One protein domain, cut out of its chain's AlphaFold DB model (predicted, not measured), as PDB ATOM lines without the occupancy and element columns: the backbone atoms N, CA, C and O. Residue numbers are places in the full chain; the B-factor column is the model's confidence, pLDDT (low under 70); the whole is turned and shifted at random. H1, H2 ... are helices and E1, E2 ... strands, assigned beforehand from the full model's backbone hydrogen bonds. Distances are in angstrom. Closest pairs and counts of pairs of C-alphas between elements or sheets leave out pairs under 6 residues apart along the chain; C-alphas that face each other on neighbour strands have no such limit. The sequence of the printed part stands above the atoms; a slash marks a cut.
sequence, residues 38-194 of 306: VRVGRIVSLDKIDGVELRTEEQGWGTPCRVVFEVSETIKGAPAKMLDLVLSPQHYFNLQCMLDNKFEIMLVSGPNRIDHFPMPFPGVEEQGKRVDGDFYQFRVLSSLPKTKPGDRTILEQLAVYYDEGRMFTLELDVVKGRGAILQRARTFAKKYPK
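Overview. This is residues 38 to 194 of the 306 residues of an uncharacterized protein of Armatimonadetes bacterium 55-13 (UniProt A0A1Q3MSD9). The main body is a small closed barrel of six antiparallel strands, E1 to E6, with H1 packed on its outside, chiefly on E1, and the longer H3 packed on its outside over E1, E2 and E4. To one side of the barrel lie H2, which packs on H1, and the small hairpin E7 and E8, from which the backbone turns into H3; two long loops, residues 49 to 64 and 141 to 153, reach far from the middle. There are 157 residues printed, with three named helices and eight named strands in the order E1 E2 E3 H1 E4 E5 E6 H2 E7 E8 H3, a mixed class of helices and strands. The whole is compact, with a radius of gyration of the C-alphas of 15.5 A and spans of 45 by 45 by 27 A.

Arrangement. Begin with the barrel and its meander, each strand the antiparallel neighbour of the one before: E1 (residues 38 to 48), E2 (65 to 76) and E3 (82 to 87). In the hairpin E1 and E2, N 42 and O 70 are 3.0 A apart, within hydrogen-bond range; E1 bends by 84 degrees at residue 41 and E2 by 94 degrees at residue 73. In the hairpin E2 and E3, look for N 67 and O 85 at 2.8 A. E5 (121 to 126) is staggered: its residues 123 to 126 pair with E3, with N 86 and O 125 at 2.9 A, and its residues 121 to 122 pair with E6 (135 to 140), with N 121 and O 136 at 2.8 A. E4 (105 to 110) has E6 on one side, with N 108 and O 137 at 2.9 A, and E1 on the other, with N 39 and O 107 at 2.9 A, and the ring is closed. H1 (92 to 100) is on the barrel, outside it, at a height of 7.3 A; its closest C-alphas to E1 are those of Leu 99 and Ile 43, 5.2 A apart. H2 (154 to 161) touches H1, with the C-alphas of Ile 154 and Asn 94 closest at 6.9 A; their lines are only just about perpendicular, at 71 degrees. H3 (178 to 191) is on the barrel, outside it, at a height of 9.1 A, and runs along the strands, at 24 degrees to E4 on the local plane; the closest C-alphas of H3 and E2 are those of Arg 186 and Ile 75, 5.9 A apart. In the hairpin E7 (166 to 168) and E8 (174 to 176), N 167 and O 175 are 3.0 A apart; H2 and H3 are apart. In H1, H2 and H3 every O i to N i+4 pair is within hydrogen-bond range.

Along the chain. Find C-alpha 38 at (172.877, 166.914, 249.379); from there E1 runs 24.5 A to C-alpha 48 at (189.643, 184.110, 244.496). E2 also measures 24.5 A, E3 15.4 A, E4 16.5 A, E5 12.6 A and E6 16.7 A. H1 is 12.3 A long and H2 10.3 A. H3 runs 20.0 A from C-alpha 178 to C-alpha 191 at (161.816, 158.737, 252.256).

Size, cuts and confidence. The two C-alphas farthest apart are those of Gly 51 and Glu 171, at 47.5 A. The printed part has no cut. The links from E1 to E2, 16 residues, and from E6 to H2, 13 residues, are long. The mean pLDDT of the printed part is 85.7; look for values under 70 at residues 51 to 62, 89 to 90, 116 to 118 and 147 to 152.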
ATOM      1  N   VAL A  38     172.140 167.175 248.135       97.25
ATOM      2  CA  VAL A  38     172.877 166.914 249.379       97.25
ATOM      3  C   VAL A  38     174.061 166.020 249.061       97.25
ATOM      4  O   VAL A  38     173.900 164.886 248.598       97.25
ATOM      5  N   ARG A  39     175.263 166.525 249.326       97.56
ATOM      6  CA  ARG A  39     176.528 165.855 249.023       97.56
ATOM      7  C   ARG A  39     177.432 165.878 250.242       97.56
ATOM      8  O   ARG A  39     177.397 166.811 251.035       97.56
ATOM      9  N   VAL A  40     178.242 164.842 250.387       97.56
ATOM     10  CA  VAL A  40     179.278 164.744 251.414       97.56
ATOM     11  C   VAL A  40     180.624 164.709 250.717       97.56
ATOM     12  O   VAL A  40     180.761 164.104 249.652       97.56
ATOM     13  N   GLY A  41     181.603 165.394 251.288       96.44
ATOM     14  CA  GLY A  41     182.893 165.553 250.644       96.44
ATOM     15  C   GLY A  41     183.772 166.579 251.330       96.44
ATOM     16  O   GLY A  41     183.593 166.875 252.511       96.44
ATOM     17  N   ARG A  42     184.729 167.118 250.582       96.44
ATOM     18  CA  ARG A  42     185.706 168.094 251.074       96.44
ATOM     19  C   ARG A  42     186.052 169.109 249.998       96.44
ATOM     20  O   ARG A  42     186.032 168.805 248.808       96.44
ATOM     21  N   ILE A  43     186.422 170.306 250.431       96.25
ATOM     22  CA  ILE A  43     187.001 171.317 249.545       96.25
ATOM     23  C   ILE A  43     188.437 170.887 249.228       96.25
ATOM     24  O   ILE A  43     189.182 170.521 250.137       96.25
ATOM     25  N   VAL A  44     188.810 170.897 247.948       97.44
ATOM     26  CA  VAL A  44     190.154 170.512 247.477       97.44
ATOM     27  C   VAL A  44     190.883 171.635 246.742       97.44
ATOM     28  O   VAL A  44     192.105 171.595 246.648       97.44
ATOM     29  N   SER A  45     190.161 172.649 246.263       97.06
ATOM     30  CA  SER A  45     190.735 173.921 245.812       97.06
ATOM     31  C   SER A  45     189.774 175.060 246.143       97.06
ATOM     32  O   SER A  45     188.552 174.872 246.192       97.06
ATOM     33  N   LEU A  46     190.356 176.220 246.432       94.94
ATOM     34  CA  LEU A  46     189.659 177.458 246.725       94.94
ATOM     35  C   LEU A  46     190.492 178.601 246.153       94.94
ATOM     36  O   LEU A  46     191.615 178.818 246.602       94.94
ATOM     37  N   ASP A  47     189.928 179.330 245.200       92.88
ATOM     38  CA  ASP A  47     190.618 180.405 244.494       92.88
ATOM     39  C   ASP A  47     189.747 181.662 244.480       92.88
ATOM     40  O   ASP A  47     188.535 181.595 244.268       92.88
ATOM     41  N   LYS A  48     190.343 182.834 244.708       88.81
ATOM     42  CA  LYS A  48     189.643 184.110 244.496       88.81
ATOM     43  C   LYS A  48     189.585 184.415 243.005       88.81
ATOM     44  O   LYS A  48     190.541 184.159 242.281       88.81
ATOM     45  N   ILE A  49     188.470 184.980 242.555       86.25
ATOM     46  CA  ILE A  49     188.302 185.407 241.164       86.25
ATOM     47  C   ILE A  49     188.528 186.915 241.096       86.25
ATOM     48  O   ILE A  49     187.610 187.706 241.314       86.25
ATOM     49  N   ASP A  50     189.769 187.311 240.824       76.69
ATOM     50  CA  ASP A  50     190.147 188.721 240.750       76.69
ATOM     51  C   ASP A  50     189.442 189.451 239.592       76.69
ATOM     52  O   ASP A  50     189.140 188.880 238.544       76.69
ATOM     53  N   GLY A  51     189.184 190.748 239.781       66.00
ATOM     54  CA  GLY A  51     188.599 191.623 238.755       66.00
ATOM     55  C   GLY A  51     187.081 191.513 238.573       66.00
ATOM     56  O   GLY A  51     186.514 192.290 237.806       66.00
ATOM     57  N   VAL A  52     186.408 190.612 239.294       65.50
ATOM     58  CA  VAL A  52     184.943 190.508 239.334       65.50
ATOM     59  C   VAL A  52     184.457 190.989 240.700       65.50
ATOM     60  O   VAL A  52     184.663 190.326 241.709       65.50
ATOM     61  N   GLU A  53     183.822 192.159 240.756       62.56
ATOM     62  CA  GLU A  53     183.102 192.614 241.951       62.56
ATOM     63  C   GLU A  53     181.614 192.322 241.784       62.56
ATOM     64  O   GLU A  53     180.974 192.847 240.868       62.56
ATOM     65  N   LEU A  54     181.041 191.528 242.688       65.12
ATOM     66  CA  LEU A  54     179.589 191.386 242.754       65.12
ATOM     67  C   LEU A  54     179.016 192.599 243.492       65.12
ATOM     68  O   LEU A  54     179.487 192.971 244.570       65.12
ATOM     69  N   ARG A  55     178.033 193.256 242.865       55.94
ATOM     70  CA  ARG A  55     177.434 194.522 243.338       55.94
ATOM     71  C   ARG A  55     175.939 194.432 243.632       55.94
ATOM     72  O   ARG A  55     175.314 195.445 243.926       55.94
ATOM     73  N   THR A  56     175.341 193.251 243.516       56.28
ATOM     74  CA  THR A  56     173.900 193.077 243.744       56.28
ATOM     75  C   THR A  56     173.629 192.623 245.173       56.28
ATOM     76  O   THR A  56     174.347 191.760 245.678       56.28
ATOM     77  N   GLU A  57     172.567 193.139 245.800       56.72
ATOM     78  CA  GLU A  57     172.155 192.759 247.164       56.72
ATOM     79  C   GLU A  57     171.929 191.246 247.324       56.72
ATOM     80  O   GLU A  57     172.242 190.680 248.371       56.72
ATOM     81  N   GLU A  58     171.449 190.573 246.276       55.94
ATOM     82  CA  GLU A  58     171.174 189.132 246.285       55.94
ATOM     83  C   GLU A  58     172.454 188.283 246.295       55.94
ATOM     84  O   GLU A  58     172.531 187.283 247.014       55.94
ATOM     85  N   GLN A  59     173.476 188.706 245.543       56.50
ATOM     86  CA  GLN A  59     174.765 188.021 245.441       56.50
ATOM     87  C   GLN A  59     175.792 188.509 246.472       56.50
ATOM     88  O   GLN A  59     176.890 187.974 246.514       56.50
ATOM     89  N   GLY A  60     175.479 189.486 247.325       59.59
ATOM     90  CA  GLY A  60     176.411 190.023 248.322       59.59
ATOM     91  C   GLY A  60     177.571 190.844 247.737       59.59
ATOM     92  O   GLY A  60     177.827 190.850 246.536       59.59
ATOM     93  N   TRP A  61     178.275 191.558 248.617       58.44
ATOM     94  CA  TRP A  61     179.365 192.473 248.260       58.44
ATOM     95  C   TRP A  61     180.739 191.806 248.413       58.44
ATOM     96  O   TRP A  61     181.008 191.199 249.451       58.44
ATOM     97  N   GLY A  62     181.620 191.951 247.413       68.50
ATOM     98  CA  GLY A  62     183.021 191.486 247.447       68.50
ATOM     99  C   GLY A  62     183.460 190.628 246.246       68.50
ATOM    100  O   GLY A  62     182.744 190.509 245.251       68.50
ATOM    101  N   THR A  63     184.652 190.027 246.352       75.88
ATOM    102  CA  THR A  63     185.276 189.176 245.320       75.88
ATOM    103  C   THR A  63     184.776 187.721 245.383       75.88
ATOM    104  O   THR A  63     185.008 187.061 246.402       75.88
ATOM    105  N   PRO A  64     184.130 187.184 244.328       86.31
ATOM    106  CA  PRO A  64     183.730 185.784 244.265       86.31
ATOM    107  C   PRO A  64     184.901 184.832 244.491       86.31
ATOM    108  O   PRO A  64     186.064 185.154 244.229       86.31
ATOM    109  N   CYS A  65     184.571 183.614 244.902       90.19
ATOM    110  CA  CYS A  65     185.532 182.529 244.987       90.19
ATOM    111  C   CYS A  65     185.070 181.323 244.179       90.19
ATOM    112  O   CYS A  65     183.881 181.004 244.124       90.19
ATOM    113  N   ARG A  66     186.030 180.649 243.553       93.69
ATOM    114  CA  ARG A  66     185.838 179.340 242.949       93.69
ATOM    115  C   ARG A  66     186.164 178.281 243.988       93.69
ATOM    116  O   ARG A  66     187.229 178.318 244.596       93.69
ATOM    117  N   VAL A  67     185.245 177.350 244.186       95.31
ATOM    118  CA  VAL A  67     185.358 176.240 245.126       95.31
ATOM    119  C   VAL A  67     185.285 174.949 244.338       95.31
ATOM    120  O   VAL A  67     184.268 174.647 243.714       95.31
ATOM    121  N   VAL A  68     186.345 174.153 244.422       97.31
ATOM    122  CA  VAL A  68     186.350 172.793 243.899       97.31
ATOM    123  C   VAL A  68     186.108 171.837 245.062       97.31
ATOM    124  O   VAL A  68     186.908 171.750 245.996       97.31
ATOM    125  N   PHE A  69     184.989 171.122 245.013       97.69
ATOM    126  CA  PHE A  69     184.533 170.209 246.056       97.69
ATOM    127  C   PHE A  69     184.565 168.765 245.556       97.69
ATOM    128  O   PHE A  69     183.838 168.391 244.635       97.69
ATOM    129  N   GLU A  70     185.401 167.937 246.173       98.19
ATOM    130  CA  GLU A  70     185.450 166.501 245.908       98.19
ATOM    131  C   GLU A  70     184.325 165.804 246.665       98.19
ATOM    132  O   GLU A  70     184.227 165.908 247.889       98.19
ATOM    133  N   VAL A  71     183.480 165.082 245.931       98.06
ATOM    134  CA  VAL A  71     182.300 164.406 246.466       98.06
ATOM    135  C   VAL A  71     182.656 162.956 246.777       98.06
ATOM    136  O   VAL A  71     182.940 162.165 245.876       98.06
ATOM    137  N   SER A  72     182.595 162.592 248.056       97.12
ATOM    138  CA  SER A  72     182.723 161.204 248.505       97.12
ATOM    139  C   SER A  72     181.389 160.460 248.438       97.12
ATOM    140  O   SER A  72     181.360 159.250 248.216       97.12
ATOM    141  N   GLU A  73     180.276 161.178 248.600       97.56
ATOM    142  CA  GLU A  73     178.935 160.606 248.589       97.56
ATOM    143  C   GLU A  73     177.896 161.623 248.100       97.56
ATOM    144  O   GLU A  73     177.900 162.787 248.496       97.56
ATOM    145  N   THR A  74     176.948 161.174 247.274       97.88
ATOM    146  CA  THR A  74     175.731 161.936 246.957       97.88
ATOM    147  C   THR A  74     174.554 161.309 247.700       97.88
ATOM    148  O   THR A  74     174.181 160.176 247.410       97.88
ATOM    149  N   ILE A  75     173.976 162.037 248.659       97.81
ATOM    150  CA  ILE A  75     172.817 161.591 249.453       97.81
ATOM    151  C   ILE A  75     171.507 161.894 248.716       97.81
ATOM    152  O   ILE A  75     170.566 161.103 248.768       97.81
ATOM    153  N   LYS A  76     171.443 163.045 248.039       96.56
ATOM    154  CA  LYS A  76     170.270 163.525 247.298       96.56
ATOM    155  C   LYS A  76     170.730 164.315 246.076       96.56
ATOM    156  O   LYS A  76     171.693 165.075 246.177       96.56
ATOM    157  N   GLY A  77     170.031 164.156 244.956       94.19
ATOM    158  CA  GLY A  77     170.360 164.828 243.699       94.19
ATOM    159  C   GLY A  77     171.142 163.958 242.717       94.19
ATOM    160  O   GLY A  77     171.302 162.750 242.914       94.19
ATOM    161  N   ALA A  78     171.608 164.572 241.631       93.25
ATOM    162  CA  ALA A  78     172.373 163.870 240.605       93.25
ATOM    163  C   ALA A  78     173.764 163.462 241.140       93.25
ATOM    164  O   ALA A  78     174.447 164.313 241.731       93.25
ATOM    165  N   PRO A  79     174.204 162.202 240.916       94.94
ATOM    166  CA  PRO A  79     175.530 161.753 241.316       94.94
ATOM    167  C   PRO A  79     176.625 162.627 240.711       94.94
ATOM    168  O   PRO A  79     176.656 162.857 239.503       94.94
ATOM    169  N   ALA A  80     177.552 163.067 241.551       93.88
ATOM    170  CA  ALA A  80     178.733 163.810 241.140       93.88
ATOM    171  C   ALA A  80     179.958 163.251 241.867       93.88
ATOM    172  O   ALA A  80     179.849 162.800 243.004       93.88
ATOM    173  N   LYS A  81     181.119 163.281 241.208       96.81
ATOM    174  CA  LYS A  81     182.421 163.011 241.849       96.81
ATOM    175  C   LYS A  81     183.134 164.296 242.260       96.81
ATOM    176  O   LYS A  81     183.921 164.296 243.194       96.81
ATOM    177  N   MET A  82     182.845 165.380 241.552       97.31
ATOM    178  CA  MET A  82     183.419 166.701 241.752       97.31
ATOM    179  C   MET A  82     182.329 167.736 241.517       97.31
ATOM    180  O   MET A  82     181.524 167.578 240.596       97.31
ATOM    181  N   LEU A  83     182.328 168.792 242.320       96.94
ATOM    182  CA  LEU A  83     181.604 170.022 242.054       96.94
ATOM    183  C   LEU A  83     182.588 171.159 241.855       96.94
ATOM    184  O   LEU A  83     183.542 171.300 242.614       96.94
ATOM    185  N   ASP A  84     182.323 171.960 240.840       96.69
ATOM    186  CA  ASP A  84     183.039 173.190 240.561       96.69
ATOM    187  C   ASP A  84     182.042 174.335 240.692       96.69
ATOM    188  O   ASP A  84     181.069 174.403 239.935       96.69
ATOM    189  N   LEU A  85     182.222 175.145 241.728       95.00
ATOM    190  CA  LEU A  85     181.267 176.155 242.156       95.00
ATOM    191  C   LEU A  85     181.921 177.523 242.086       95.00
ATOM    192  O   LEU A  85     183.035 177.697 242.570       95.00
ATOM    193  N   VAL A  86     181.203 178.515 241.578       92.19
ATOM    194  CA  VAL A  86     181.539 179.918 241.810       92.19
ATOM    195  C   VAL A  86     180.540 180.456 242.813       92.19
ATOM    196  O   VAL A  86     179.334 180.474 242.558       92.19
ATOM    197  N   LEU A  87     181.050 180.856 243.971       89.88
ATOM    198  CA  LEU A  87     180.266 181.350 245.087       89.88
ATOM    199  C   LEU A  87     180.546 182.829 245.314       89.88
ATOM    200  O   LEU A  87     181.660 183.327 245.130       89.88
ATOM    201  N   SER A  88     179.515 183.514 245.778       82.69
ATOM    202  CA  SER A  88     179.606 184.868 246.292       82.69
ATOM    203  C   SER A  88     180.630 184.998 247.442       82.69
ATOM    204  O   SER A  88     180.831 184.047 248.200       82.69
ATOM    205  N   PRO A  89     181.256 186.183 247.606       68.19
ATOM    206  CA  PRO A  89     182.366 186.507 248.527       68.19
ATOM    207  C   PRO A  89     182.179 186.233 250.024       68.19
ATOM    208  O   PRO A  89     183.079 186.534 250.816       68.19
ATOM    209  N   GLN A  90     181.021 185.756 250.466       65.62
ATOM    210  CA  GLN A  90     180.726 185.693 251.893       65.62
ATOM    211  C   GLN A  90     181.679 184.701 252.576       65.62
ATOM    212  O   GLN A  90     181.826 183.575 252.141       65.62
ATOM    213  N   HIS A  91     182.371 185.114 253.640       74.44
ATOM    214  CA  HIS A  91     183.145 184.221 254.517       74.44
ATOM    215  C   HIS A  91     184.222 183.319 253.863       74.44
ATOM    216  O   HIS A  91     184.409 182.184 254.304       74.44
ATOM    217  N   TYR A  92     185.005 183.825 252.896       83.00
ATOM    218  CA  TYR A  92     186.147 183.101 252.291       83.00
ATOM    219  C   TYR A  92     187.036 182.374 253.321       83.00
ATOM    220  O   TYR A  92     187.417 181.222 253.130       83.00
ATOM    221  N   PHE A  93     187.331 183.023 254.450       83.81
ATOM    222  CA  PHE A  93     188.174 182.463 255.512       83.81
ATOM    223  C   PHE A  93     187.612 181.177 256.137       83.81
ATOM    224  O   PHE A  93     188.389 180.319 256.551       83.81
ATOM    225  N   ASN A  94     186.286 181.004 256.167       85.94
ATOM    226  CA  ASN A  94     185.661 179.769 256.640       85.94
ATOM    227  C   ASN A  94     185.943 178.617 255.670       85.94
ATOM    228  O   ASN A  94     186.344 177.539 256.106       85.94
ATOM    229  N   LEU A  95     185.787 178.860 254.364       88.75
ATOM    230  CA  LEU A  95     186.088 177.876 253.320       88.75
ATOM    231  C   LEU A  95     187.581 177.538 253.284       88.75
ATOM    232  O   LEU A  95     187.939 176.368 253.177       88.75
ATOM    233  N   GLN A  96     188.450 178.541 253.439       89.56
ATOM    234  CA  GLN A  96     189.896 178.334 253.511       89.56
ATOM    235  C   GLN A  96     190.258 177.455 254.709       89.56
ATOM    236  O   GLN A  96     190.980 176.478 254.565       89.56
ATOM    237  N   CYS A  97     189.693 177.740 255.883       88.00
ATOM    238  CA  CYS A  97     189.941 176.935 257.072       88.00
ATOM    239  C   CYS A  97     189.452 175.484 256.901       88.00
ATOM    240  O   CYS A  97     190.139 174.551 257.320       88.00
ATOM    241  N   MET A  98     188.309 175.280 256.241       89.38
ATOM    242  CA  MET A  98     187.824 173.946 255.877       89.38
ATOM    243  C   MET A  98     188.767 173.202 254.925       89.38
ATOM    244  O   MET A  98     189.004 172.010 255.131       89.38
ATOM    245  N   LEU A  99     189.303 173.893 253.914       92.31
ATOM    246  CA  LEU A  99     190.292 173.360 252.975       92.31
ATOM    247  C   LEU A  99     191.588 172.967 253.699       92.31
ATOM    248  O   LEU A  99     192.019 171.817 253.603       92.31
ATOM    249  N   ASP A 100     192.167 173.884 254.476       90.94
ATOM    250  CA  ASP A 100     193.451 173.693 255.167       90.94
ATOM    251  C   ASP A 100     193.409 172.502 256.134       90.94
ATOM    252  O   ASP A 100     194.359 171.721 256.230       90.94
ATOM    253  N   ASN A 101     192.277 172.328 256.821       88.56
ATOM    254  CA  ASN A 101     192.072 171.244 257.781       88.56
ATOM    255  C   ASN A 101     191.457 169.982 257.162       88.56
ATOM    256  O   ASN A 101     191.261 168.993 257.870       88.56
ATOM    257  N   LYS A 102     191.161 169.991 255.856       89.88
ATOM    258  CA  LYS A 102     190.559 168.868 255.119       89.88
ATOM    259  C   LYS A 102     189.289 168.338 255.794       89.88
ATOM    260  O   LYS A 102     189.093 167.124 255.881       89.88
ATOM    261  N   PHE A 103     188.446 169.239 256.299       89.25
ATOM    262  CA  PHE A 103     187.209 168.836 256.960       89.25
ATOM    263  C   PHE A 103     186.272 168.139 255.982       89.25
ATOM    264  O   PHE A 103     186.110 168.555 254.834       89.25
ATOM    265  N   GLU A 104     185.625 167.085 256.469       90.38
ATOM    266  CA  GLU A 104     184.520 166.470 255.756       90.38
ATOM    267  C   GLU A 104     183.225 167.214 256.083       90.38
ATOM    268  O   GLU A 104     182.883 167.476 257.244       90.38
ATOM    269  N   ILE A 105     182.517 167.573 255.024       92.50
ATOM    270  CA  ILE A 105     181.429 168.532 255.044       92.50
ATOM    271  C   ILE A 105     180.226 167.902 254.359       92.50
ATOM    272  O   ILE A 105     180.354 167.264 253.313       92.50
ATOM    273  N   MET A 106     179.050 168.120 254.933       94.75
ATOM    274  CA  MET A 106     177.792 167.980 254.218       94.75
ATOM    275  C   MET A 106     177.480 169.317 253.547       94.75
ATOM    276  O   MET A 106     177.262 170.321 254.222       94.75
ATOM    277  N   LEU A 107     177.509 169.320 252.220       95.00
ATOM    278  CA  LEU A 107     177.153 170.441 251.364       95.00
ATOM    279  C   LEU A 107     175.714 170.264 250.889       95.00
ATOM    280  O   LEU A 107     175.363 169.219 250.334       95.00
ATOM    281  N   VAL A 108     174.904 171.300 251.069       94.81
ATOM    282  CA  VAL A 108     173.539 171.356 250.545       94.81
ATOM    283  C   VAL A 108     173.362 172.553 249.627       94.81
ATOM    284  O   VAL A 108     173.947 173.613 249.863       94.81
ATOM    285  N   SER A 109     172.553 172.377 248.586       94.31
ATOM    286  CA  SER A 109     172.203 173.441 247.643       94.31
ATOM    287  C   SER A 109     170.701 173.505 247.390       94.31
ATOM    288  O   SER A 109     169.981 172.509 247.517       94.31
ATOM    289  N   GLY A 110     170.213 174.687 247.026       92.38
ATOM    290  CA  GLY A 110     168.838 174.904 246.585       92.38
ATOM    291  C   GLY A 110     168.382 176.352 246.771       92.38
ATOM    292  O   GLY A 110     169.154 177.181 247.248       92.38
ATOM    293  N   PRO A 111     167.110 176.654 246.470       89.31
ATOM    294  CA  PRO A 111     166.592 178.025 246.486       89.31
ATOM    295  C   PRO A 111     166.372 178.580 247.902       89.31
ATOM    296  O   PRO A 111     166.086 179.761 248.084       89.31
ATOM    297  N   ASN A 112     166.476 177.728 248.925       83.81
ATOM    298  CA  ASN A 112     166.143 178.074 250.298       83.81
ATOM    299  C   ASN A 112     167.398 178.384 251.119       83.81
ATOM    300  O   ASN A 112     168.361 177.613 251.145       83.81
ATOM    301  N   ARG A 113     167.330 179.462 251.901       84.75
ATOM    302  CA  ARG A 113     168.256 179.692 253.017       84.75
ATOM    303  C   ARG A 113     167.828 178.807 254.185       84.75
ATOM    304  O   ARG A 113     166.812 179.060 254.838       84.75
ATOM    305  N   ILE A 114     168.576 177.738 254.417       83.25
ATOM    306  CA  ILE A 114     168.223 176.686 255.365       83.25
ATOM    307  C   ILE A 114     168.758 177.042 256.751       83.25
ATOM    308  O   ILE A 114     167.977 177.143 257.686       83.25
ATOM    309  N   ASP A 115     170.042 177.326 256.887       73.75
ATOM    310  CA  ASP A 115     170.659 177.782 258.126       73.75
ATOM    311  C   ASP A 115     170.755 179.316 258.151       73.75
ATOM    312  O   ASP A 115     170.825 179.972 257.106       73.75
ATOM    313  N   HIS A 116     170.698 179.898 259.348       67.44
ATOM    314  CA  HIS A 116     170.929 181.330 259.542       67.44
ATOM    315  C   HIS A 116     172.394 181.608 259.889       67.44
ATOM    316  O   HIS A 116     172.925 182.646 259.498       67.44
ATOM    317  N   PHE A 117     173.054 180.666 260.575       68.62
ATOM    318  CA  PHE A 117     174.460 180.771 260.944       68.62
ATOM    319  C   PHE A 117     175.149 179.409 260.818       68.62
ATOM    320  O   PHE A 117     174.770 178.486 261.533       68.62
ATOM    321  N   PRO A 118     176.167 179.287 259.948       67.25
ATOM    322  CA  PRO A 118     176.791 180.345 259.149       67.25
ATOM    323  C   PRO A 118     175.900 180.770 257.975       67.25
ATOM    324  O   PRO A 118     175.086 179.985 257.491       67.25
ATOM    325  N   MET A 119     176.066 182.014 257.519       73.75
ATOM    326  CA  MET A 119     175.303 182.546 256.388       73.75
ATOM    327  C   MET A 119     175.477 181.660 255.139       73.75
ATOM    328  O   MET A 119     176.596 181.219 254.855       73.75
ATOM    329  N   PRO A 120     174.397 181.403 254.381       83.19
ATOM    330  CA  PRO A 120     174.481 180.697 253.109       83.19
ATOM    331  C   PRO A 120     175.316 181.481 252.094       83.19
ATOM    332  O   PRO A 120     175.273 182.708 252.068       83.19
ATOM    333  N   PHE A 121     175.994 180.769 251.199       86.50
ATOM    334  CA  PHE A 121     176.759 181.333 250.093       86.50
ATOM    335  C   PHE A 121     175.864 181.416 248.850       86.50
ATOM    336  O   PHE A 121     175.454 180.369 248.343       86.50
ATOM    337  N   PRO A 122     175.540 182.615 248.336       87.06
ATOM    338  CA  PRO A 122     174.862 182.735 247.049       87.06
ATOM    339  C   PRO A 122     175.677 182.072 245.929       87.06
ATOM    340  O   PRO A 122     176.879 182.316 245.797       87.06
ATOM    341  N   GLY A 123     175.022 181.227 245.139       87.44
ATOM    342  CA  GLY A 123     175.591 180.610 243.951       87.44
ATOM    343  C   GLY A 123     175.656 181.587 242.786       87.44
ATOM    344  O   GLY A 123     174.708 182.329 242.543       87.44
ATOM    345  N   VAL A 124     176.768 181.556 242.056       86.62
ATOM    346  CA  VAL A 124     176.941 182.273 240.785       86.62
ATOM    347  C   VAL A 124     176.984 181.257 239.650       86.62
ATOM    348  O   VAL A 124     176.186 181.335 238.718       86.62
ATOM    349  N   GLU A 125     177.855 180.248 239.763       90.12
ATOM    350  CA  GLU A 125     177.969 179.161 238.786       90.12
ATOM    351  C   GLU A 125     178.091 177.784 239.453       90.12
ATOM    352  O   GLU A 125     178.709 177.641 240.506       90.12
ATOM    353  N   GLU A 126     177.543 176.762 238.798       91.94
ATOM    354  CA  GLU A 126     177.781 175.342 239.064       91.94
ATOM    355  C   GLU A 126     178.187 174.680 237.744       91.94
ATOM    356  O   GLU A 126     177.441 174.723 236.763       91.94
ATOM    357  N   GLN A 127     179.373 174.069 237.695       93.19
ATOM    358  CA  GLN A 127     179.900 173.391 236.501       93.19
ATOM    359  C   GLN A 127     179.923 174.296 235.253       93.19
ATOM    360  O   GLN A 127     179.547 173.877 234.155       93.19
ATOM    361  N   GLY A 128     180.308 175.565 235.434       89.19
ATOM    362  CA  GLY A 128     180.348 176.574 234.368       89.19
ATOM    363  C   GLY A 128     178.971 177.018 233.857       89.19
ATOM    364  O   GLY A 128     178.877 177.611 232.782       89.19
ATOM    365  N   LYS A 129     177.889 176.709 234.580       90.81
ATOM    366  CA  LYS A 129     176.530 177.177 234.278       90.81
ATOM    367  C   LYS A 129     176.047 178.110 235.371       90.81
ATOM    368  O   LYS A 129     176.198 177.803 236.547       90.81
ATOM    369  N   ARG A 130     175.406 179.210 234.981       88.44
ATOM    370  CA  ARG A 130     174.820 180.181 235.910       88.44
ATOM    371  C   ARG A 130     173.726 179.536 236.775       88.44
ATOM    372  O   ARG A 130     172.860 178.852 236.231       88.44
ATOM    373  N   VAL A 131     173.759 179.780 238.086       86.62
ATOM    374  CA  VAL A 131     172.821 179.220 239.090       86.62
ATOM    375  C   VAL A 131     172.272 180.283 240.049       86.62
ATOM    376  O   VAL A 131     172.041 180.020 241.228       86.62
ATOM    377  N   ASP A 132     172.074 181.504 239.552       78.62
ATOM    378  CA  ASP A 132     171.520 182.594 240.358       78.62
ATOM    379  C   ASP A 132     170.218 182.183 241.062       78.62
ATOM    380  O   ASP A 132     169.330 181.571 240.465       78.62
ATOM    381  N   GLY A 133     170.108 182.554 242.338       79.81
ATOM    382  CA  GLY A 133     168.971 182.217 243.198       79.81
ATOM    383  C   GLY A 133     169.167 180.950 244.032       79.81
ATOM    384  O   GLY A 133     168.415 180.742 244.982       79.81
ATOM    385  N   ASP A 134     170.195 180.145 243.748       88.75
ATOM    386  CA  ASP A 134     170.584 179.046 244.627       88.75
ATOM    387  C   ASP A 134     171.521 179.505 245.747       88.75
ATOM    388  O   ASP A 134     172.380 180.374 245.588       88.75
ATOM    389  N   PHE A 135     171.384 178.852 246.895       90.12
ATOM    390  CA  PHE A 135     172.230 179.015 248.064       90.12
ATOM    391  C   PHE A 135     172.980 177.723 248.356       90.12
ATOM    392  O   PHE A 135     172.382 176.648 248.406       90.12
ATOM    393  N   TYR A 136     174.272 177.848 248.635       92.12
ATOM    394  CA  TYR A 136     175.148 176.770 249.069       92.12
ATOM    395  C   TYR A 136     175.434 176.904 250.553       92.12
ATOM    396  O   TYR A 136     175.809 177.969 251.042       92.12
ATOM    397  N   GLN A 137     175.232 175.821 251.291       91.12
ATOM    398  CA  GLN A 137     175.408 175.799 252.735       91.12
ATOM    399  C   GLN A 137     176.252 174.601 253.121       91.12
ATOM    400  O   GLN A 137     176.068 173.493 252.616       91.12
ATOM    401  N   PHE A 138     177.191 174.853 254.021       89.69
ATOM    402  CA  PHE A 138     178.174 173.882 254.461       89.69
ATOM    403  C   PHE A 138     177.854 173.492 255.903       89.69
ATOM    404  O   PHE A 138     177.519 174.346 256.724       89.69
ATOM    405  N   ARG A 139     177.975 172.208 256.231       88.75
ATOM    406  CA  ARG A 139     177.895 171.706 257.605       88.75
ATOM    407  C   ARG A 139     179.088 170.813 257.890       88.75
ATOM    408  O   ARG A 139     179.238 169.768 257.259       88.75
ATOM    409  N   VAL A 140     179.929 171.199 258.846       87.44
ATOM    410  CA  VAL A 140     181.041 170.350 259.284       87.44
ATOM    411  C   VAL A 140     180.478 169.163 260.067       87.44
ATOM    412  O   VAL A 140     179.682 169.336 260.989       87.44
ATOM    413  N   LEU A 141     180.868 167.947 259.680       86.44
ATOM    414  CA  LEU A 141     180.343 166.704 260.263       86.44
ATOM    415  C   LEU A 141     181.214 166.146 261.394       86.44
ATOM    416  O   LEU A 141     180.765 165.314 262.190       86.44
ATOM    417  N   SER A 142     182.476 166.564 261.444       78.88
ATOM    418  CA  SER A 142     183.443 166.180 262.467       78.88
ATOM    419  C   SER A 142     183.471 167.181 263.616       78.88
ATOM    420  O   SER A 142     183.248 168.375 263.425       78.88
ATOM    421  N   SER A 143     183.825 166.710 264.812       74.44
ATOM    422  CA  SER A 143     184.239 167.628 265.871       74.44
ATOM    423  C   SER A 143     185.491 168.381 265.430       74.44
ATOM    424  O   SER A 143     186.407 167.793 264.852       74.44
ATOM    425  N   LEU A 144     185.500 169.685 265.677       77.19
ATOM    426  CA  LEU A 144     186.601 170.553 265.289       77.19
ATOM    427  C   LEU A 144     187.764 170.417 266.288       77.19
ATOM    428  O   LEU A 144     187.528 170.109 267.462       77.19
ATOM    429  N   PRO A 145     189.023 170.601 265.845       75.12
ATOM    430  CA  PRO A 145     190.173 170.606 266.741       75.12
ATOM    431  C   PRO A 145     189.989 171.637 267.858       75.12
ATOM    432  O   PRO A 145     189.590 172.771 267.596       75.12
ATOM    433  N   LYS A 146     190.302 171.256 269.101       71.50
ATOM    434  CA  LYS A 146     190.271 172.193 270.229       71.50
ATOM    435  C   LYS A 146     191.409 173.201 270.099       71.50
ATOM    436  O   LYS A 146     192.566 172.815 269.943       71.50
ATOM    437  N   THR A 147     191.078 174.474 270.223       66.94
ATOM    438  CA  THR A 147     192.028 175.585 270.328       66.94
ATOM    439  C   THR A 147     192.390 175.818 271.794       66.94
ATOM    440  O   THR A 147     191.710 175.338 272.708       66.94
ATOM    441  N   LYS A 148     193.515 176.495 272.049       65.62
ATOM    442  CA  LYS A 148     193.896 176.848 273.421       65.62
ATOM    443  C   LYS A 148     192.988 177.976 273.929       65.62
ATOM    444  O   LYS A 148     192.679 178.878 273.157       65.62
ATOM    445  N   PRO A 149     192.611 177.979 275.221       56.16
ATOM    446  CA  PRO A 149     191.845 179.079 275.798       56.16
ATOM    447  C   PRO A 149     192.544 180.428 275.566       56.16
ATOM    448  O   PRO A 149     193.682 180.608 276.000       56.16
ATOM    449  N   GLY A 150     191.864 181.362 274.897       54.94
ATOM    450  CA  GLY A 150     192.374 182.708 274.597       54.94
ATOM    451  C   GLY A 150     192.824 182.928 273.148       54.94
ATOM    452  O   GLY A 150     192.952 184.081 272.737       54.94
ATOM    453  N   ASP A 151     192.984 181.865 272.354       61.19
ATOM    454  CA  ASP A 151     193.321 181.962 270.933       61.19
ATOM    455  C   ASP A 151     192.053 182.151 270.088       61.19
ATOM    456  O   ASP A 151     191.501 181.184 269.564       61.19
ATOM    457  N   ARG A 152     191.623 183.407 269.883       61.19
ATOM    458  CA  ARG A 152     190.525 183.732 268.951       61.19
ATOM    459  C   ARG A 152     190.906 183.365 267.516       61.19
ATOM    460  O   ARG A 152     191.427 184.189 266.766       61.19
ATOM    461  N   THR A 153     190.640 182.125 267.133       75.62
ATOM    462  CA  THR A 153     190.969 181.581 265.812       75.62
ATOM    463  C   THR A 153     189.708 181.391 264.974       75.62
ATOM    464  O   THR A 153     188.594 181.303 265.492       75.62
ATOM    465  N   ILE A 154     189.876 181.276 263.654       77.19
ATOM    466  CA  ILE A 154     188.778 180.912 262.742       77.19
ATOM    467  C   ILE A 154     188.175 179.551 263.140       77.19
ATOM    468  O   ILE A 154     186.974 179.357 263.002       77.19
ATOM    469  N   LEU A 155     188.968 178.636 263.712       79.19
ATOM    470  CA  LEU A 155     188.483 177.340 264.203       79.19
ATOM    471  C   LEU A 155     187.471 177.476 265.349       79.19
ATOM    472  O   LEU A 155     186.481 176.750 265.353       79.19
ATOM    473  N   GLU A 156     187.665 178.419 266.276       76.19
ATOM    474  CA  GLU A 156     186.681 178.699 267.335       76.19
ATOM    475  C   GLU A 156     185.380 179.250 266.758       76.19
ATOM    476  O   GLU A 156     184.290 178.834 267.145       76.19
ATOM    477  N   GLN A 157     185.485 180.149 265.778       77.44
ATOM    478  CA  GLN A 157     184.311 180.679 265.089       77.44
ATOM    479  C   GLN A 157     183.571 179.575 264.330       77.44
ATOM    480  O   GLN A 157     182.350 179.491 264.411       77.44
ATOM    481  N   LEU A 158     184.294 178.681 263.645       77.88
ATOM    482  CA  LEU A 158     183.695 177.513 263.005       77.88
ATOM    483  C   LEU A 158     183.029 176.587 264.035       77.88
ATOM    484  O   LEU A 158     181.944 176.083 263.769       77.88
ATOM    485  N   ALA A 159     183.628 176.384 265.209       77.56
ATOM    486  CA  ALA A 159     183.042 175.574 266.278       77.56
ATOM    487  C   ALA A 159     181.698 176.124 266.745       77.56
ATOM    488  O   ALA A 159     180.728 175.369 266.842       77.56
ATOM    489  N   VAL A 160     181.618 177.440 266.930       76.56
ATOM    490  CA  VAL A 160     180.381 178.118 267.316       76.56
ATOM    491  C   VAL A 160     179.352 178.100 266.184       76.56
ATOM    492  O   VAL A 160     178.209 177.717 266.422       76.56
ATOM    493  N   TYR A 161     179.738 178.475 264.959       76.62
ATOM    494  CA  TYR A 161     178.801 178.616 263.837       76.62
ATOM    495  C   TYR A 161     178.331 177.282 263.256       76.62
ATOM    496  O   TYR A 161     177.203 177.195 262.795       76.62
ATOM    497  N   TYR A 162     179.157 176.237 263.292       77.12
ATOM    498  CA  TYR A 162     178.832 174.916 262.741       77.12
ATOM    499  C   TYR A 162     178.497 173.883 263.832       77.12
ATOM    500  O   TYR A 162     178.443 172.681 263.558       77.12
ATOM    501  N   ASP A 163     178.268 174.344 265.068       81.69
ATOM    502  CA  ASP A 163     177.776 173.563 266.214       81.69
ATOM    503  C   ASP A 163     178.621 172.332 266.588       81.69
ATOM    504  O   ASP A 163     178.118 171.356 267.151       81.69
ATOM    505  N   GLU A 164     179.918 172.346 266.275       78.31
ATOM    506  CA  GLU A 164     180.864 171.247 266.539       78.31
ATOM    507  C   GLU A 164     180.384 169.850 266.075       78.31
ATOM    508  O   GLU A 164     180.656 168.826 266.721       78.31
ATOM    509  N   GLY A 165     179.644 169.788 264.963       83.62
ATOM    510  CA  GLY A 165     179.084 168.533 264.454       83.62
ATOM    511  C   GLY A 165     177.928 167.990 265.303       83.62
ATOM    512  O   GLY A 165     177.721 166.774 265.360       83.62
ATOM    513  N   ARG A 166     177.194 168.870 265.991       90.12
ATOM    514  CA  ARG A 166     175.897 168.585 266.618       90.12
ATOM    515  C   ARG A 166     174.770 169.137 265.758       90.12
ATOM    516  O   ARG A 166     174.924 170.171 265.118       90.12
ATOM    517  N   MET A 167     173.633 168.459 265.747       93.19
ATOM    518  CA  MET A 167     172.399 168.931 265.119       93.19
ATOM    519  C   MET A 167     171.207 168.457 265.940       93.19
ATOM    520  O   MET A 167     171.286 167.426 266.613       93.19
ATOM    521  N   PHE A 168     170.089 169.172 265.854       95.31
ATOM    522  CA  PHE A 168     168.823 168.604 266.296       95.31
ATOM    523  C   PHE A 168     168.361 167.527 265.313       95.31
ATOM    524  O   PHE A 168     168.706 167.517 264.132       95.31
ATOM    525  N   THR A 169     167.556 166.617 265.818       96.94
ATOM    526  CA  THR A 169     166.746 165.692 265.032       96.94
ATOM    527  C   THR A 169     165.330 166.238 264.932       96.94
ATOM    528  O   THR A 169     164.952 167.173 265.643       96.94
ATOM    529  N   LEU A 170     164.526 165.645 264.062       94.94
ATOM    530  CA  LEU A 170     163.116 165.981 263.911       94.94
ATOM    531  C   LEU A 170     162.290 165.714 265.185       94.94
ATOM    532  O   LEU A 170     161.314 166.416 265.437       94.94
ATOM    533  N   GLU A 171     162.711 164.773 266.037       95.19
ATOM    534  CA  GLU A 171     162.129 164.536 267.369       95.19
ATOM    535  C   GLU A 171     162.740 165.425 268.470       95.19
ATOM    536  O   GLU A 171     162.449 165.239 269.654       95.19
ATOM    537  N   LEU A 172     163.565 166.406 268.084       95.38
ATOM    538  CA  LEU A 172     164.221 167.384 268.959       95.38
ATOM    539  C   LEU A 172     165.232 166.762 269.941       95.38
ATOM    540  O   LEU A 172     165.579 167.351 270.964       95.38
ATOM    541  N   ASP A 173     165.748 165.575 269.628       94.56
ATOM    542  CA  ASP A 173     166.959 165.029 270.248       94.56
ATOM    543  C   ASP A 173     168.211 165.636 269.609       94.56
ATOM    544  O   ASP A 173     168.194 165.984 268.428       94.56
ATOM    545  N   VAL A 174     169.312 165.720 270.357       94.06
ATOM    546  CA  VAL A 174     170.610 166.117 269.798       94.06
ATOM    547  C   VAL A 174     171.336 164.892 269.269       94.06
ATOM    548  O   VAL A 174     171.593 163.937 270.000       94.06
ATOM    549  N   VAL A 175     171.717 164.947 267.998       93.44
ATOM    550  CA  VAL A 175     172.615 163.977 267.380       93.44
ATOM    551  C   VAL A 175     173.996 164.598 267.216       93.44
ATOM    552  O   VAL A 175     174.127 165.762 266.839       93.44
ATOM    553  N   LYS A 176     175.039 163.818 267.513       90.75
ATOM    554  CA  LYS A 176     176.431 164.256 267.413       90.75
ATOM    555  C   LYS A 176     177.239 163.320 266.528       90.75
ATOM    556  O   LYS A 176     177.173 162.099 266.664       90.75
ATOM    557  N   GLY A 177     178.072 163.926 265.693       88.12
ATOM    558  CA  GLY A 177     179.085 163.249 264.907       88.12
ATOM    559  C   GLY A 177     178.573 162.692 263.584       88.12
ATOM    560  O   GLY A 177     177.406 162.331 263.408       88.12
ATOM    561  N   ARG A 178     179.519 162.588 262.650       91.56
ATOM    562  CA  ARG A 178     179.328 162.170 261.262       91.56
ATOM    563  C   ARG A 178     178.407 160.965 261.088       91.56
ATOM    564  O   ARG A 178     177.444 161.047 260.337       91.56
ATOM    565  N   GLY A 179     178.713 159.835 261.728       93.31
ATOM    566  CA  GLY A 179     178.012 158.570 261.469       93.31
ATOM    567  C   GLY A 179     176.507 158.668 261.718       93.31
ATOM    568  O   GLY A 179     175.714 158.308 260.849       93.31
ATOM    569  N   ALA A 180     176.130 159.226 262.868       93.88
ATOM    570  CA  ALA A 180     174.736 159.358 263.268       93.88
ATOM    571  C   ALA A 180     173.994 160.422 262.440       93.88
ATOM    572  O   ALA A 180     172.875 160.170 261.994       93.88
ATOM    573  N   ILE A 181     174.631 161.566 262.152       95.38
ATOM    574  CA  ILE A 181     174.054 162.603 261.280       95.38
ATOM    575  C   ILE A 181     173.795 162.037 259.878       95.38
ATOM    576  O   ILE A 181     172.677 162.123 259.372       95.38
ATOM    577  N   LEU A 182     174.794 161.398 259.262       96.44
ATOM    578  CA  LEU A 182     174.667 160.874 257.900       96.44
ATOM    579  C   LEU A 182     173.665 159.720 257.801       96.44
ATOM    580  O   LEU A 182     172.957 159.607 256.802       96.44
ATOM    581  N   GLN A 183     173.560 158.868 258.824       97.38
ATOM    582  CA  GLN A 183     172.548 157.810 258.851       97.38
ATOM    583  C   GLN A 183     171.128 158.388 258.789       97.38
ATOM    584  O   GLN A 183     170.303 157.912 258.001       97.38
ATOM    585  N   ARG A 184     170.851 159.429 259.582       97.38
ATOM    586  CA  ARG A 184     169.549 160.108 259.574       97.38
ATOM    587  C   ARG A 184     169.311 160.835 258.257       97.38
ATOM    588  O   ARG A 184     168.262 160.639 257.649       97.38
ATOM    589  N   ALA A 185     170.316 161.558 257.759       97.56
ATOM    590  CA  ALA A 185     170.259 162.254 256.476       97.56
ATOM    591  C   ALA A 185     169.876 161.319 255.317       97.56
ATOM    592  O   ALA A 185     168.924 161.595 254.589       97.56
ATOM    593  N   ARG A 186     170.554 160.169 255.183       98.25
ATOM    594  CA  ARG A 186     170.250 159.157 254.152       98.25
ATOM    595  C   ARG A 186     168.844 158.592 254.290       98.25
ATOM    596  O   ARG A 186     168.119 158.484 253.303       98.25
ATOM    597  N   THR A 187     168.468 158.219 255.512       98.00
ATOM    598  CA  THR A 187     167.149 157.640 255.796       98.00
ATOM    599  C   THR A 187     166.046 158.617 255.399       98.00
ATOM    600  O   THR A 187     165.098 158.233 254.712       98.00
ATOM    601  N   PHE A 188     166.209 159.891 255.756       98.31
ATOM    602  CA  PHE A 188     165.247 160.933 255.436       98.31
ATOM    603  C   PHE A 188     165.207 161.249 253.936       98.31
ATOM    604  O   PHE A 188     164.124 161.258 253.357       98.31
ATOM    605  N   ALA A 189     166.361 161.413 253.276       97.56
ATOM    606  CA  ALA A 189     166.441 161.666 251.832       97.56
ATOM    607  C   ALA A 189     165.787 160.553 250.999       97.56
ATOM    608  O   ALA A 189     165.108 160.830 250.011       97.56
ATOM    609  N   LYS A 190     165.951 159.289 251.417       97.56
ATOM    610  CA  LYS A 190     165.312 158.138 250.765       97.56
ATOM    611  C   LYS A 190     163.788 158.197 250.870       97.56
ATOM    612  O   LYS A 190     163.101 157.838 249.918       97.56
ATOM    613  N   LYS A 191     163.262 158.619 252.024       97.88
ATOM    614  CA  LYS A 191     161.816 158.737 252.256       97.88
ATOM    615  C   LYS A 191     161.219 159.969 251.568       97.88
ATOM    616  O   LYS A 191     160.129 159.881 251.009       97.88
ATOM    617  N   TYR A 192     161.944 161.085 251.568       96.88
ATOM    618  CA  TYR A 192     161.521 162.376 251.030       96.88
ATOM    619  C   TYR A 192     162.495 162.873 249.947       96.88
ATOM    620  O   TYR A 192     163.306 163.770 250.190       96.88
ATOM    621  N   PRO A 193     162.425 162.317 248.719       93.88
ATOM    622  CA  PRO A 193     163.358 162.669 247.647       93.88
ATOM    623  C   PRO A 193     163.110 164.065 247.053       93.88
ATOM    624  O   PRO A 193     163.999 164.627 246.420       93.88
ATOM    625  N   LYS A 194     161.916 164.641 247.241       95.06
ATOM    626  CA  LYS A 194     161.576 166.001 246.791       95.06
ATOM    627  C   LYS A 194     161.899 167.033 247.874       95.06
ATOM    628  O   LYS A 194     162.093 166.680 249.035       95.06
TER     629      LYS A 194